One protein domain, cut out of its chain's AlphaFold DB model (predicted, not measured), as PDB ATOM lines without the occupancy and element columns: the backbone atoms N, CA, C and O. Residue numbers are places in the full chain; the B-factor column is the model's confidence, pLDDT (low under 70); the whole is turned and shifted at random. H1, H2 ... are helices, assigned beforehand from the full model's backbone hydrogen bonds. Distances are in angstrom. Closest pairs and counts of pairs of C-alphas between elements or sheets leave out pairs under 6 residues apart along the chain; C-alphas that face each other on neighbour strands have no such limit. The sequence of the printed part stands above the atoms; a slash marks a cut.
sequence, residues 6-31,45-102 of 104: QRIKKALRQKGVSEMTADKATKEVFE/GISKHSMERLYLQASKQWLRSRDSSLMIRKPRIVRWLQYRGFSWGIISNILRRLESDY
ATOM      1  N   GLN A   6      23.021  27.591  73.084       82.81
ATOM      2  CA  GLN A   6      23.770  27.719  71.829       82.81
ATOM      3  C   GLN A   6      23.075  28.638  70.819       82.81
ATOM      4  O   GLN A   6      23.733  29.346  70.054       82.81
ATOM      5  N   ARG A   7      21.737  28.657  70.808       82.62
ATOM      6  CA  ARG A   7      20.978  29.534  69.913       82.62
ATOM      7  C   ARG A   7      20.957  30.971  70.383       82.62
ATOM      8  O   ARG A   7      21.048  31.860  69.541       82.62
ATOM      9  N   ILE A   8      20.845  31.186  71.689       82.69
ATOM     10  CA  ILE A   8      20.924  32.527  72.269       82.69
ATOM     11  C   ILE A   8      22.318  33.097  72.016       82.69
ATOM     12  O   ILE A   8      22.422  34.175  71.436       82.69
ATOM     13  N   LYS A   9      23.379  32.320  72.274       83.50
ATOM     14  CA  LYS A   9      24.760  32.700  71.945       83.50
ATOM     15  C   LYS A   9      24.919  33.060  70.463       83.50
ATOM     16  O   LYS A   9      25.465  34.113  70.140       83.50
ATOM     17  N   LYS A  10      24.393  32.240  69.543       83.94
ATOM     18  CA  LYS A  10      24.437  32.535  68.097       83.94
ATOM     19  C   LYS A  10      23.707  33.837  67.744       83.94
ATOM     20  O   LYS A  10      24.229  34.618  66.952       83.94
ATOM     21  N   ALA A  11      22.536  34.082  68.328       85.31
ATOM     22  CA  ALA A  11      21.768  35.304  68.096       85.31
ATOM     23  C   ALA A  11      22.479  36.554  68.644       85.31
ATOM     24  O   ALA A  11      22.467  37.593  67.990       85.31
ATOM     25  N   LEU A  12      23.141  36.452  69.802       84.38
ATOM     26  CA  LEU A  12      23.946  37.537  70.372       84.38
ATOM     27  C   LEU A  12      25.143  37.874  69.473       84.38
ATOM     28  O   LEU A  12      25.359  39.041  69.153       84.38
ATOM     29  N   ARG A  13      25.857  36.859  68.971       83.75
ATOM     30  CA  ARG A  13      26.963  37.066  68.021       83.75
ATOM     31  C   ARG A  13      26.507  37.737  66.725       83.75
ATOM     32  O   ARG A  13      27.182  38.633  66.237       83.75
ATOM     33  N   GLN A  14      25.349  37.350  66.187       85.31
ATOM     34  CA  GLN A  14      24.773  38.001  65.001       85.31
ATOM     35  C   GLN A  14      24.438  39.479  65.228       85.31
ATOM     36  O   GLN A  14      24.427  40.251  64.276       85.31
ATOM     37  N   LYS A  15      24.193  39.882  66.478       86.88
ATOM     38  CA  LYS A  15      23.960  41.277  66.864       86.88
ATOM     39  C   LYS A  15      25.244  42.062  67.161       86.88
ATOM     40  O   LYS A  15      25.152  43.201  67.600       86.88
ATOM     41  N   GLY A  16      26.423  41.477  66.940       84.94
ATOM     42  CA  GLY A  16      27.709  42.135  67.186       84.94
ATOM     43  C   GLY A  16      28.182  42.083  68.642       84.94
ATOM     44  O   GLY A  16      29.119  42.789  69.002       84.94
ATOM     45  N   VAL A  17      27.567  41.250  69.488       85.12
ATOM     46  CA  VAL A  17      28.034  41.043  70.866       85.12
ATOM     47  C   VAL A  17      29.316  40.205  70.849       85.12
ATOM     48  O   VAL A  17      29.371  39.162  70.192       85.12
ATOM     49  N   SER A  18      30.333  40.656  71.592       84.56
ATOM     50  CA  SER A  18      31.593  39.925  71.787       84.56
ATOM     51  C   SER A  18      31.341  38.524  72.346       84.56
ATOM     52  O   SER A  18      30.433  38.323  73.153       84.56
ATOM     53  N   GLU A  19      32.158  37.549  71.942       81.62
ATOM     54  CA  GLU A  19      32.012  36.156  72.369       81.62
ATOM     55  C   GLU A  19      32.048  36.009  73.893       81.62
ATOM     56  O   GLU A  19      31.140  35.399  74.449       81.62
ATOM     57  N   MET A  20      32.989  36.672  74.576       79.38
ATOM     58  CA  MET A  20      33.059  36.658  76.043       79.38
ATOM     59  C   MET A  20      31.793  37.214  76.698       79.38
ATOM     60  O   MET A  20      31.309  36.663  77.682       79.38
ATOM     61  N   THR A  21      31.236  38.297  76.153       78.25
ATOM     62  CA  THR A  21      30.010  38.912  76.677       78.25
ATOM     63  C   THR A  21      28.796  38.022  76.417       78.25
ATOM     64  O   THR A  21      27.930  37.900  77.277       78.25
ATOM     65  N   ALA A  22      28.741  37.362  75.257       79.12
ATOM     66  CA  ALA A  22      27.679  36.426  74.922       79.12
ATOM     67  C   ALA A  22      27.742  35.153  75.780       79.12
ATOM     68  O   ALA A  22      26.699  34.678  76.226       79.12
ATOM     69  N   ASP A  23      28.939  34.618  76.036       76.25
ATOM     70  CA  ASP A  23      29.140  33.500  76.960       76.25
ATOM     71  C   ASP A  23      28.752  33.888  78.380       76.25
ATOM     72  O   ASP A  23      27.968  33.172  78.992       76.25
ATOM     73  N   LYS A  24      29.213  35.043  78.875       79.88
ATOM     74  CA  LYS A  24      28.869  35.524  80.217       79.88
ATOM     75  C   LYS A  24      27.359  35.695  80.391       79.88
ATOM     76  O   LYS A  24      26.800  35.114  81.311       79.88
ATOM     77  N   ALA A  25      26.689  36.380  79.464       76.88
ATOM     78  CA  ALA A  25      25.242  36.589  79.531       76.88
ATOM     79  C   ALA A  25      24.447  35.276  79.417       76.88
ATOM     80  O   ALA A  25      23.405  35.112  80.046       76.88
ATOM     81  N   THR A  26      24.923  34.323  78.608       74.25
ATOM     82  CA  THR A  26      24.280  33.004  78.512       74.25
ATOM     83  C   THR A  26      24.513  32.201  79.790       74.25
ATOM     84  O   THR A  26      23.607  31.523  80.255       74.25
ATOM     85  N   LYS A  27      25.701  32.294  80.382       73.94
ATOM     86  CA  LYS A  27      26.018  31.648  81.652       73.94
ATOM     87  C   LYS A  27      25.144  32.199  82.774       73.94
ATOM     88  O   LYS A  27      24.511  31.425  83.467       73.94
ATOM     89  N   GLU A  28      25.017  33.515  82.873       72.31
ATOM     90  CA  GLU A  28      24.164  34.195  83.851       72.31
ATOM     91  C   GLU A  28      22.688  33.755  83.716       72.31
ATOM     92  O   GLU A  28      22.125  33.115  84.596       72.31
ATOM     93  N   VAL A  29      22.075  33.895  82.538       72.06
ATOM     94  CA  VAL A  29      20.650  33.539  82.349       72.06
ATOM     95  C   VAL A  29      20.334  32.064  82.635       72.06
ATOM     96  O   VAL A  29      19.207  31.731  83.021       72.06
ATOM     97  N   PHE A  30      21.291  31.167  82.397       69.81
ATOM     98  CA  PHE A  30      21.078  29.736  82.564       69.81
ATOM     99  C   PHE A  30      21.600  29.191  83.896       69.81
ATOM    100  O   PHE A  30      21.016  28.215  84.348       69.81
ATOM    101  N   GLU A  31      22.589  29.797  84.554       68.94
ATOM    102  CA  GLU A  31      23.262  29.261  85.756       68.94
ATOM    103  C   GLU A  31      23.078  30.108  87.036       68.94
ATOM    104  O   GLU A  31      23.380  29.617  88.117       68.94
ATOM    105  N   GLY A  45      25.208  23.113  82.788       68.25
ATOM    106  CA  GLY A  45      25.117  24.542  82.456       68.25
ATOM    107  C   GLY A  45      23.676  25.054  82.355       68.25
ATOM    108  O   GLY A  45      23.362  25.875  81.494       68.25
ATOM    109  N   ILE A  46      22.769  24.496  83.164       72.19
ATOM    110  CA  ILE A  46      21.378  24.942  83.280       72.19
ATOM    111  C   ILE A  46      20.900  24.770  84.724       72.19
ATOM    112  O   ILE A  46      21.087  23.709  85.305       72.19
ATOM    113  N   SER A  47      20.270  25.808  85.265       77.12
ATOM    114  CA  SER A  47      19.658  25.870  86.592       77.12
ATOM    115  C   SER A  47      18.447  24.958  86.687       77.12
ATOM    116  O   SER A  47      17.747  24.704  85.691       77.12
ATOM    117  N   LYS A  48      18.124  24.541  87.911       77.62
ATOM    118  CA  LYS A  48      17.002  23.640  88.185       77.62
ATOM    119  C   LYS A  48      15.677  24.198  87.659       77.62
ATOM    120  O   LYS A  48      14.968  23.508  86.925       77.62
ATOM    121  N   HIS A  49      15.387  25.472  87.924       78.81
ATOM    122  CA  HIS A  49      14.183  26.149  87.430       78.81
ATOM    123  C   HIS A  49      14.102  26.179  85.898       78.81
ATOM    124  O   HIS A  49      13.040  25.981  85.300       78.81
ATOM    125  N   SER A  50      15.222  26.431  85.220       79.69
ATOM    126  CA  SER A  50      15.263  26.441  83.756       79.69
ATOM    127  C   SER A  50      15.100  25.036  83.177       79.69
ATOM    128  O   SER A  50      14.414  24.870  82.164       79.69
ATOM    129  N   MET A  51      15.635  24.024  83.860       83.62
ATOM    130  CA  MET A  51      15.451  22.618  83.521       83.62
ATOM    131  C   MET A  51      13.989  22.172  83.680       83.62
ATOM    132  O   MET A  51      13.446  21.532  82.780       83.62
ATOM    133  N   GLU A  52      13.308  22.555  84.761       85.81
ATOM    134  CA  GLU A  52      11.885  22.256  84.975       85.81
ATOM    135  C   GLU A  52      10.984  22.948  83.947       85.81
ATOM    136  O   GLU A  52      10.104  22.318  83.352       85.81
ATOM    137  N   ARG A  53      11.243  24.229  83.653       86.75
ATOM    138  CA  ARG A  53      10.526  24.955  82.592       86.75
ATOM    139  C   ARG A  53      10.709  24.282  81.235       86.75
ATOM    140  O   ARG A  53       9.750  24.176  80.465       86.75
ATOM    141  N   LEU A  54      11.924  23.828  80.932       88.38
ATOM    142  CA  LEU A  54      12.221  23.105  79.701       88.38
ATOM    143  C   LEU A  54      11.504  21.752  79.655       88.38
ATOM    144  O   LEU A  54      10.892  21.433  78.633       88.38
ATOM    145  N   TYR A  55      11.518  21.006  80.759       90.12
ATOM    146  CA  TYR A  55      10.797  19.745  80.900       90.12
ATOM    147  C   TYR A  55       9.298  19.928  80.637       90.12
ATOM    148  O   TYR A  55       8.749  19.266  79.764       90.12
ATOM    149  N   LEU A  56       8.652  20.912  81.266       90.88
ATOM    150  CA  LEU A  56       7.223  21.184  81.079       90.88
ATOM    151  C   LEU A  56       6.856  21.494  79.616       90.88
ATOM    152  O   LEU A  56       5.803  21.083  79.123       90.88
ATOM    153  N   GLN A  57       7.723  22.204  78.890       90.56
ATOM    154  CA  GLN A  57       7.535  22.448  77.456       90.56
ATOM    155  C   GLN A  57       7.759  21.178  76.623       90.56
ATOM    156  O   GLN A  57       7.007  20.925  75.678       90.56
ATOM    157  N   ALA A  58       8.765  20.375  76.974       90.75
ATOM    158  CA  ALA A  58       9.053  19.113  76.309       90.75
ATOM    159  C   ALA A  58       7.916  18.097  76.503       90.75
ATOM    160  O   ALA A  58       7.506  17.479  75.525       90.75
ATOM    161  N   SER A  59       7.327  18.002  77.698       91.38
ATOM    162  CA  SER A  59       6.171  17.140  77.987       91.38
ATOM    163  C   SER A  59       4.945  17.542  77.173       91.38
ATOM    164  O   SER A  59       4.300  16.694  76.561       91.38
ATOM    165  N   LYS A  60       4.664  18.848  77.050       91.19
ATOM    166  CA  LYS A  60       3.609  19.341  76.148       91.19
ATOM    167  C   LYS A  60       3.863  18.912  74.702       91.19
ATOM    168  O   LYS A  60       2.952  18.438  74.029       91.19
ATOM    169  N   GLN A  61       5.097  19.052  74.221       90.00
ATOM    170  CA  GLN A  61       5.461  18.669  72.856       90.00
ATOM    171  C   GLN A  61       5.409  17.149  72.633       90.00
ATOM    172  O   GLN A  61       4.996  16.699  71.564       90.00
ATOM    173  N   TRP A  62       5.787  16.364  73.642       88.88
ATOM    174  CA  TRP A  62       5.701  14.905  73.652       88.88
ATOM    175  C   TRP A  62       4.249  14.434  73.540       88.88
ATOM    176  O   TRP A  62       3.921  13.640  72.658       88.88
ATOM    177  N   LEU A  63       3.357  15.001  74.358       88.12
ATOM    178  CA  LEU A  63       1.932  14.667  74.376       88.12
ATOM    179  C   LEU A  63       1.194  15.078  73.096       88.12
ATOM    180  O   LEU A  63       0.251  14.401  72.699       88.12
ATOM    181  N   ARG A  64       1.653  16.116  72.382       86.19
ATOM    182  CA  ARG A  64       1.120  16.459  71.046       86.19
ATOM    183  C   ARG A  64       1.342  15.367  69.999       86.19
ATOM    184  O   ARG A  64       0.721  15.410  68.947       86.19
ATOM    185  N   SER A  65       2.251  14.427  70.252       77.38
ATOM    186  CA  SER A  65       2.537  13.285  69.374       77.38
ATOM    187  C   SER A  65       2.175  11.952  70.041       77.38
ATOM    188  O   SER A  65       2.765  10.924  69.705       77.38
ATOM    189  N   ARG A  66       1.239  11.966  71.004       76.31
ATOM    190  CA  ARG A  66       0.816  10.780  71.767       76.31
ATOM    191  C   ARG A  66       0.261   9.672  70.874       76.31
ATOM    192  O   ARG A  66       0.522   8.509  71.143       76.31
ATOM    193  N   ASP A  67      -0.411  10.033  69.787       78.56
ATOM    194  CA  ASP A  67      -1.026   9.065  68.868       78.56
ATOM    195  C   ASP A  67      -0.002   8.413  67.916       78.56
ATOM    196  O   ASP A  67      -0.328   7.524  67.139       78.56
ATOM    197  N   SER A  68       1.262   8.850  67.962       79.50
ATOM    198  CA  SER A  68       2.376   8.239  67.229       79.50
ATOM    199  C   SER A  68       3.142   7.257  68.115       79.50
ATOM    200  O   SER A  68       3.301   7.492  69.315       79.50
ATOM    201  N   SER A  69       3.700   6.199  67.520       81.50
ATOM    202  CA  SER A  69       4.547   5.235  68.234       81.50
ATOM    203  C   SER A  69       5.797   5.891  68.841       81.50
ATOM    204  O   SER A  69       6.297   6.912  68.350       81.50
ATOM    205  N   LEU A  70       6.349   5.281  69.896       80.69
ATOM    206  CA  LEU A  70       7.565   5.761  70.567       80.69
ATOM    207  C   LEU A  70       8.748   5.933  69.601       80.69
ATOM    208  O   LEU A  70       9.506   6.896  69.723       80.69
ATOM    209  N   MET A  71       8.860   5.062  68.592       82.12
ATOM    210  CA  MET A  71       9.889   5.145  67.550       82.12
ATOM    211  C   MET A  71       9.832   6.436  66.726       82.12
ATOM    212  O   MET A  71      10.859   6.885  66.228       82.12
ATOM    213  N   ILE A  72       8.659   7.061  66.610       84.69
ATOM    214  CA  ILE A  72       8.471   8.338  65.910       84.69
ATOM    215  C   ILE A  72       8.572   9.508  66.899       84.69
ATOM    216  O   ILE A  72       9.116  10.570  66.580       84.69
ATOM    217  N   ARG A  73       8.078   9.317  68.126       84.94
ATOM    218  CA  ARG A  73       8.009  10.350  69.167       84.94
ATOM    219  C   ARG A  73       9.393  10.761  69.681       84.94
ATOM    220  O   ARG A  73       9.685  11.958  69.753       84.94
ATOM    221  N   LYS A  74      10.270   9.783  69.950       89.12
ATOM    222  CA  LYS A  74      11.656   9.993  70.413       89.12
ATOM    223  C   LYS A  74      12.490  10.869  69.465       89.12
ATOM    224  O   LYS A  74      12.949  11.930  69.892       89.12
ATOM    225  N   PRO A  75      12.669  10.530  68.173       91.44
ATOM    226  CA  PRO A  75      13.471  11.363  67.278       91.44
ATOM    227  C   PRO A  75      12.855  12.751  67.065       91.44
ATOM    228  O   PRO A  75      13.585  13.722  66.871       91.44
ATOM    229  N   ARG A  76      11.524  12.882  67.143       90.38
ATOM    230  CA  ARG A  76      10.842  14.176  67.019       90.38
ATOM    231  C   ARG A  76      11.174  15.109  68.183       90.38
ATOM    232  O   ARG A  76      11.505  16.268  67.929       90.38
ATOM    233  N   ILE A  77      11.122  14.631  69.430       90.94
ATOM    234  CA  ILE A  77      11.467  15.473  70.585       90.94
ATOM    235  C   ILE A  77      12.962  15.809  70.609       90.94
ATOM    236  O   ILE A  77      13.324  16.956  70.863       90.94
ATOM    237  N   VAL A  78      13.821  14.851  70.240       92.69
ATOM    238  CA  VAL A  78      15.271  15.070  70.132       92.69
ATOM    239  C   VAL A  78      15.573  16.157  69.105       92.69
ATOM    240  O   VAL A  78      16.216  17.148  69.445       92.69
ATOM    241  N   ARG A  79      15.039  16.047  67.879       92.75
ATOM    242  CA  ARG A  79      15.214  17.078  66.841       92.75
ATOM    243  C   ARG A  79      14.678  18.435  67.289       92.75
ATOM    244  O   ARG A  79      15.299  19.457  67.016       92.75
ATOM    245  N   TRP A  80      13.545  18.460  67.990       92.31
ATOM    246  CA  TRP A  80      12.952  19.699  68.496       92.31
ATOM    247  C   TRP A  80      13.848  20.405  69.526       92.31
ATOM    248  O   TRP A  80      13.993  21.627  69.466       92.31
ATOM    249  N   LEU A  81      14.492  19.659  70.429       91.56
ATOM    250  CA  LEU A  81      15.436  20.211  71.405       91.56
ATOM    251  C   LEU A  81      16.780  20.597  70.766       91.56
ATOM    252  O   LEU A  81      17.301  21.677  71.049       91.56
ATOM    253  N   GLN A  82      17.309  19.779  69.850       90.81
ATOM    254  CA  GLN A  82      18.532  20.095  69.099       90.81
ATOM    255  C   GLN A  82      18.362  21.366  68.266       90.81
ATOM    256  O   GLN A  82      19.197  22.265  68.327       90.81
ATOM    257  N   TYR A  83      17.235  21.504  67.560       90.12
ATOM    258  CA  TYR A  83      16.919  22.717  66.803       90.12
ATOM    259  C   TYR A  83      16.829  23.957  67.698       90.12
ATOM    260  O   TYR A  83      17.031  25.079  67.238       90.12
ATOM    261  N   ARG A  84      16.529  23.786  68.989       87.31
ATOM    262  CA  ARG A  84      16.522  24.869  69.976       87.31
ATOM    263  C   ARG A  84      17.905  25.156  70.565       87.31
ATOM    264  O   ARG A  84      18.037  26.188  71.209       87.31
ATOM    265  N   GLY A  85      18.929  24.358  70.272       86.31
ATOM    266  CA  GLY A  85      20.305  24.593  70.717       86.31
ATOM    267  C   GLY A  85      20.580  24.113  72.142       86.31
ATOM    268  O   GLY A  85      21.383  24.729  72.842       86.31
ATOM    269  N   PHE A  86      19.876  23.069  72.591       87.44
ATOM    270  CA  PHE A  86      20.196  22.373  73.839       87.44
ATOM    271  C   PHE A  86      21.292  21.329  73.611       87.44
ATOM    272  O   PHE A  86      21.324  20.668  72.572       87.44
ATOM    273  N   SER A  87      22.181  21.177  74.593       87.38
ATOM    274  CA  SER A  87      23.258  20.186  74.557       87.38
ATOM    275  C   SER A  87      22.712  18.764  74.709       87.38
ATOM    276  O   SER A  87      21.634  18.545  75.266       87.38
ATOM    277  N   TRP A  88      23.476  17.771  74.245       87.62
ATOM    278  CA  TRP A  88      23.065  16.369  74.345       87.62
ATOM    279  C   TRP A  88      22.807  15.917  75.790       87.62
ATOM    280  O   TRP A  88      21.856  15.179  76.018       87.62
ATOM    281  N   GLY A  89      23.584  16.404  76.766       87.00
ATOM    282  CA  GLY A  89      23.386  16.077  78.187       87.00
ATOM    283  C   GLY A  89      22.021  16.520  78.728       87.00
ATOM    284  O   GLY A  89      21.351  15.763  79.427       87.00
ATOM    285  N   ILE A  90      21.555  17.709  78.332       86.69
ATOM    286  CA  ILE A  90      20.213  18.197  78.687       86.69
ATOM    287  C   ILE A  90      19.140  17.362  77.975       86.69
ATOM    288  O   ILE A  90      18.148  16.957  78.583       86.69
ATOM    289  N   ILE A  91      19.346  17.077  76.685       90.56
ATOM    290  CA  ILE A  91      18.397  16.320  75.858       90.56
ATOM    291  C   ILE A  91      18.196  14.906  76.397       90.56
ATOM    292  O   ILE A  91      17.054  14.476  76.550       90.56
ATOM    293  N   SER A  92      19.281  14.186  76.686       90.12
ATOM    294  CA  SER A  92      19.221  12.810  77.184       90.12
ATOM    295  C   SER A  92      18.536  12.737  78.548       90.12
ATOM    296  O   SER A  92      17.738  11.831  78.787       90.12
ATOM    297  N   ASN A  93      18.767  13.727  79.417       88.69
ATOM    298  CA  ASN A  93      18.102  13.817  80.710       88.69
ATOM    299  C   ASN A  93      16.584  13.990  80.567       88.69
ATOM    300  O   ASN A  93      15.823  13.233  81.170       88.69
ATOM    301  N   ILE A  94      16.148  14.945  79.737       90.06
ATOM    302  CA  ILE A  94      14.725  15.175  79.463       90.06
ATOM    303  C   ILE A  94      14.098  13.939  78.839       90.06
ATOM    304  O   ILE A  94      13.013  13.545  79.246       90.06
ATOM    305  N   LEU A  95      14.777  13.317  77.874       90.75
ATOM    306  CA  LEU A  95      14.277  12.125  77.205       90.75
ATOM    307  C   LEU A  95      14.045  10.992  78.209       90.75
ATOM    308  O   LEU A  95      12.965  10.413  78.223       90.75
ATOM    309  N   ARG A  96      15.003  10.746  79.109       90.75
ATOM    310  CA  ARG A  96      14.867   9.750  80.179       90.75
ATOM    311  C   ARG A  96      13.690  10.053  81.111       90.75
ATOM    312  O   ARG A  96      12.948   9.139  81.453       90.75
ATOM    313  N   ARG A  97      13.494  11.320  81.501       91.62
ATOM    314  CA  ARG A  97      12.336  11.731  82.321       91.62
ATOM    315  C   ARG A  97      11.015  11.505  81.582       91.62
ATOM    316  O   ARG A  97      10.102  10.918  82.142       91.62
ATOM    317  N   LEU A  98      10.934  11.904  80.311       90.25
ATOM    318  CA  LEU A  98       9.737  11.714  79.486       90.25
ATOM    319  C   LEU A  98       9.393  10.236  79.283       90.25
ATOM    320  O   LEU A  98       8.221   9.884  79.291       90.25
ATOM    321  N   GLU A  99      10.391   9.375  79.093       88.75
ATOM    322  CA  GLU A  99      10.181   7.931  78.951       88.75
ATOM    323  C   GLU A  99       9.696   7.282  80.253       88.75
ATOM    324  O   GLU A  99       8.852   6.392  80.204       88.75
ATOM    325  N   SER A 100      10.186   7.759  81.403       89.00
ATOM    326  CA  SER A 100       9.734   7.317  82.728       89.00
ATOM    327  C   SER A 100       8.302   7.765  83.034       89.00
ATOM    328  O   SER A 100       7.491   6.964  83.491       89.00
ATOM    329  N   ASP A 101       7.976   9.031  82.763       87.94
ATOM    330  CA  ASP A 101       6.670   9.614  83.099       87.94
ATOM    331  C   ASP A 101       5.577   9.229  82.084       87.94
ATOM    332  O   ASP A 101       4.388   9.212  82.408       87.94
ATOM    333  N   TYR A 102       5.965   8.895  80.847       84.94
ATOM    334  CA  TYR A 102       5.060   8.517  79.760       84.94
ATOM    335  C   TYR A 102       5.493   7.205  79.074       84.94
ATOM    336  O   TYR A 102       5.860   7.229  77.894       84.94
TER     337      TYR A 102
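AT A GLANCE: This is residues 6 to 31 and 45 to 102 of the 104 residues of an uncharacterized protein of Ensete ventricosum (UniProt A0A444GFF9). Two helical lobes stand end to end: a hairpin of H1 and H2 makes one end of an elongated model, and H3, H4 and H5 pack together at the other. In this larger lobe H4 and H5 form a second hairpin, with H3 packed across it by its later residues; the lobes come close where H2 and H3 approach. The printed part has 84 residues with five named helices, H1 to H5 in order, and no named strand, and the class is all helix. It is only just loose, close to compact, with a radius of gyration of the C-alphas of 14.6 A, and spans 44 by 24 by 17 A.

IN THESE COORDINATES: H1, residues 6 to 14, begins with C-alpha 6 at (23.770, 27.719, 71.829) and is 12.4 A long. H2, residues 19 to 31, measures 17.4 A. H3, residues 48 to 63, measures 22.3 A from C-alpha 48 at (17.002, 23.640, 88.185). H4, residues 70 to 83, measures 19.7 A. H5, residues 88 to 101, measures 19.8 A and ends with C-alpha 101 at (6.670, 9.614, 83.099).

HOW THE PARTS SIT: H1 and H2 touch, closest at the C-alphas of Lys 9 and Ala 22, 5.6 A. H2 and H3 are close but not clearly touching, with C-alphas 30 and 50 closest at 6.8 A. H3 touches H4 with residues 58 to 62 alone, closest at C-alphas 62 and 77, 6.6 A, at a steep tilt of 45 degrees. Every O i to N i+4 pair is within hydrogen-bond range in H1, H2, H3 and H5, and 9 of 10 in H4.

THE WHOLE: Residues 32 to 44 are not printed; C-alphas 31 and 45 are 6.0 A apart across the cut. Residues 30, 31 and 45 have pLDDT under 70.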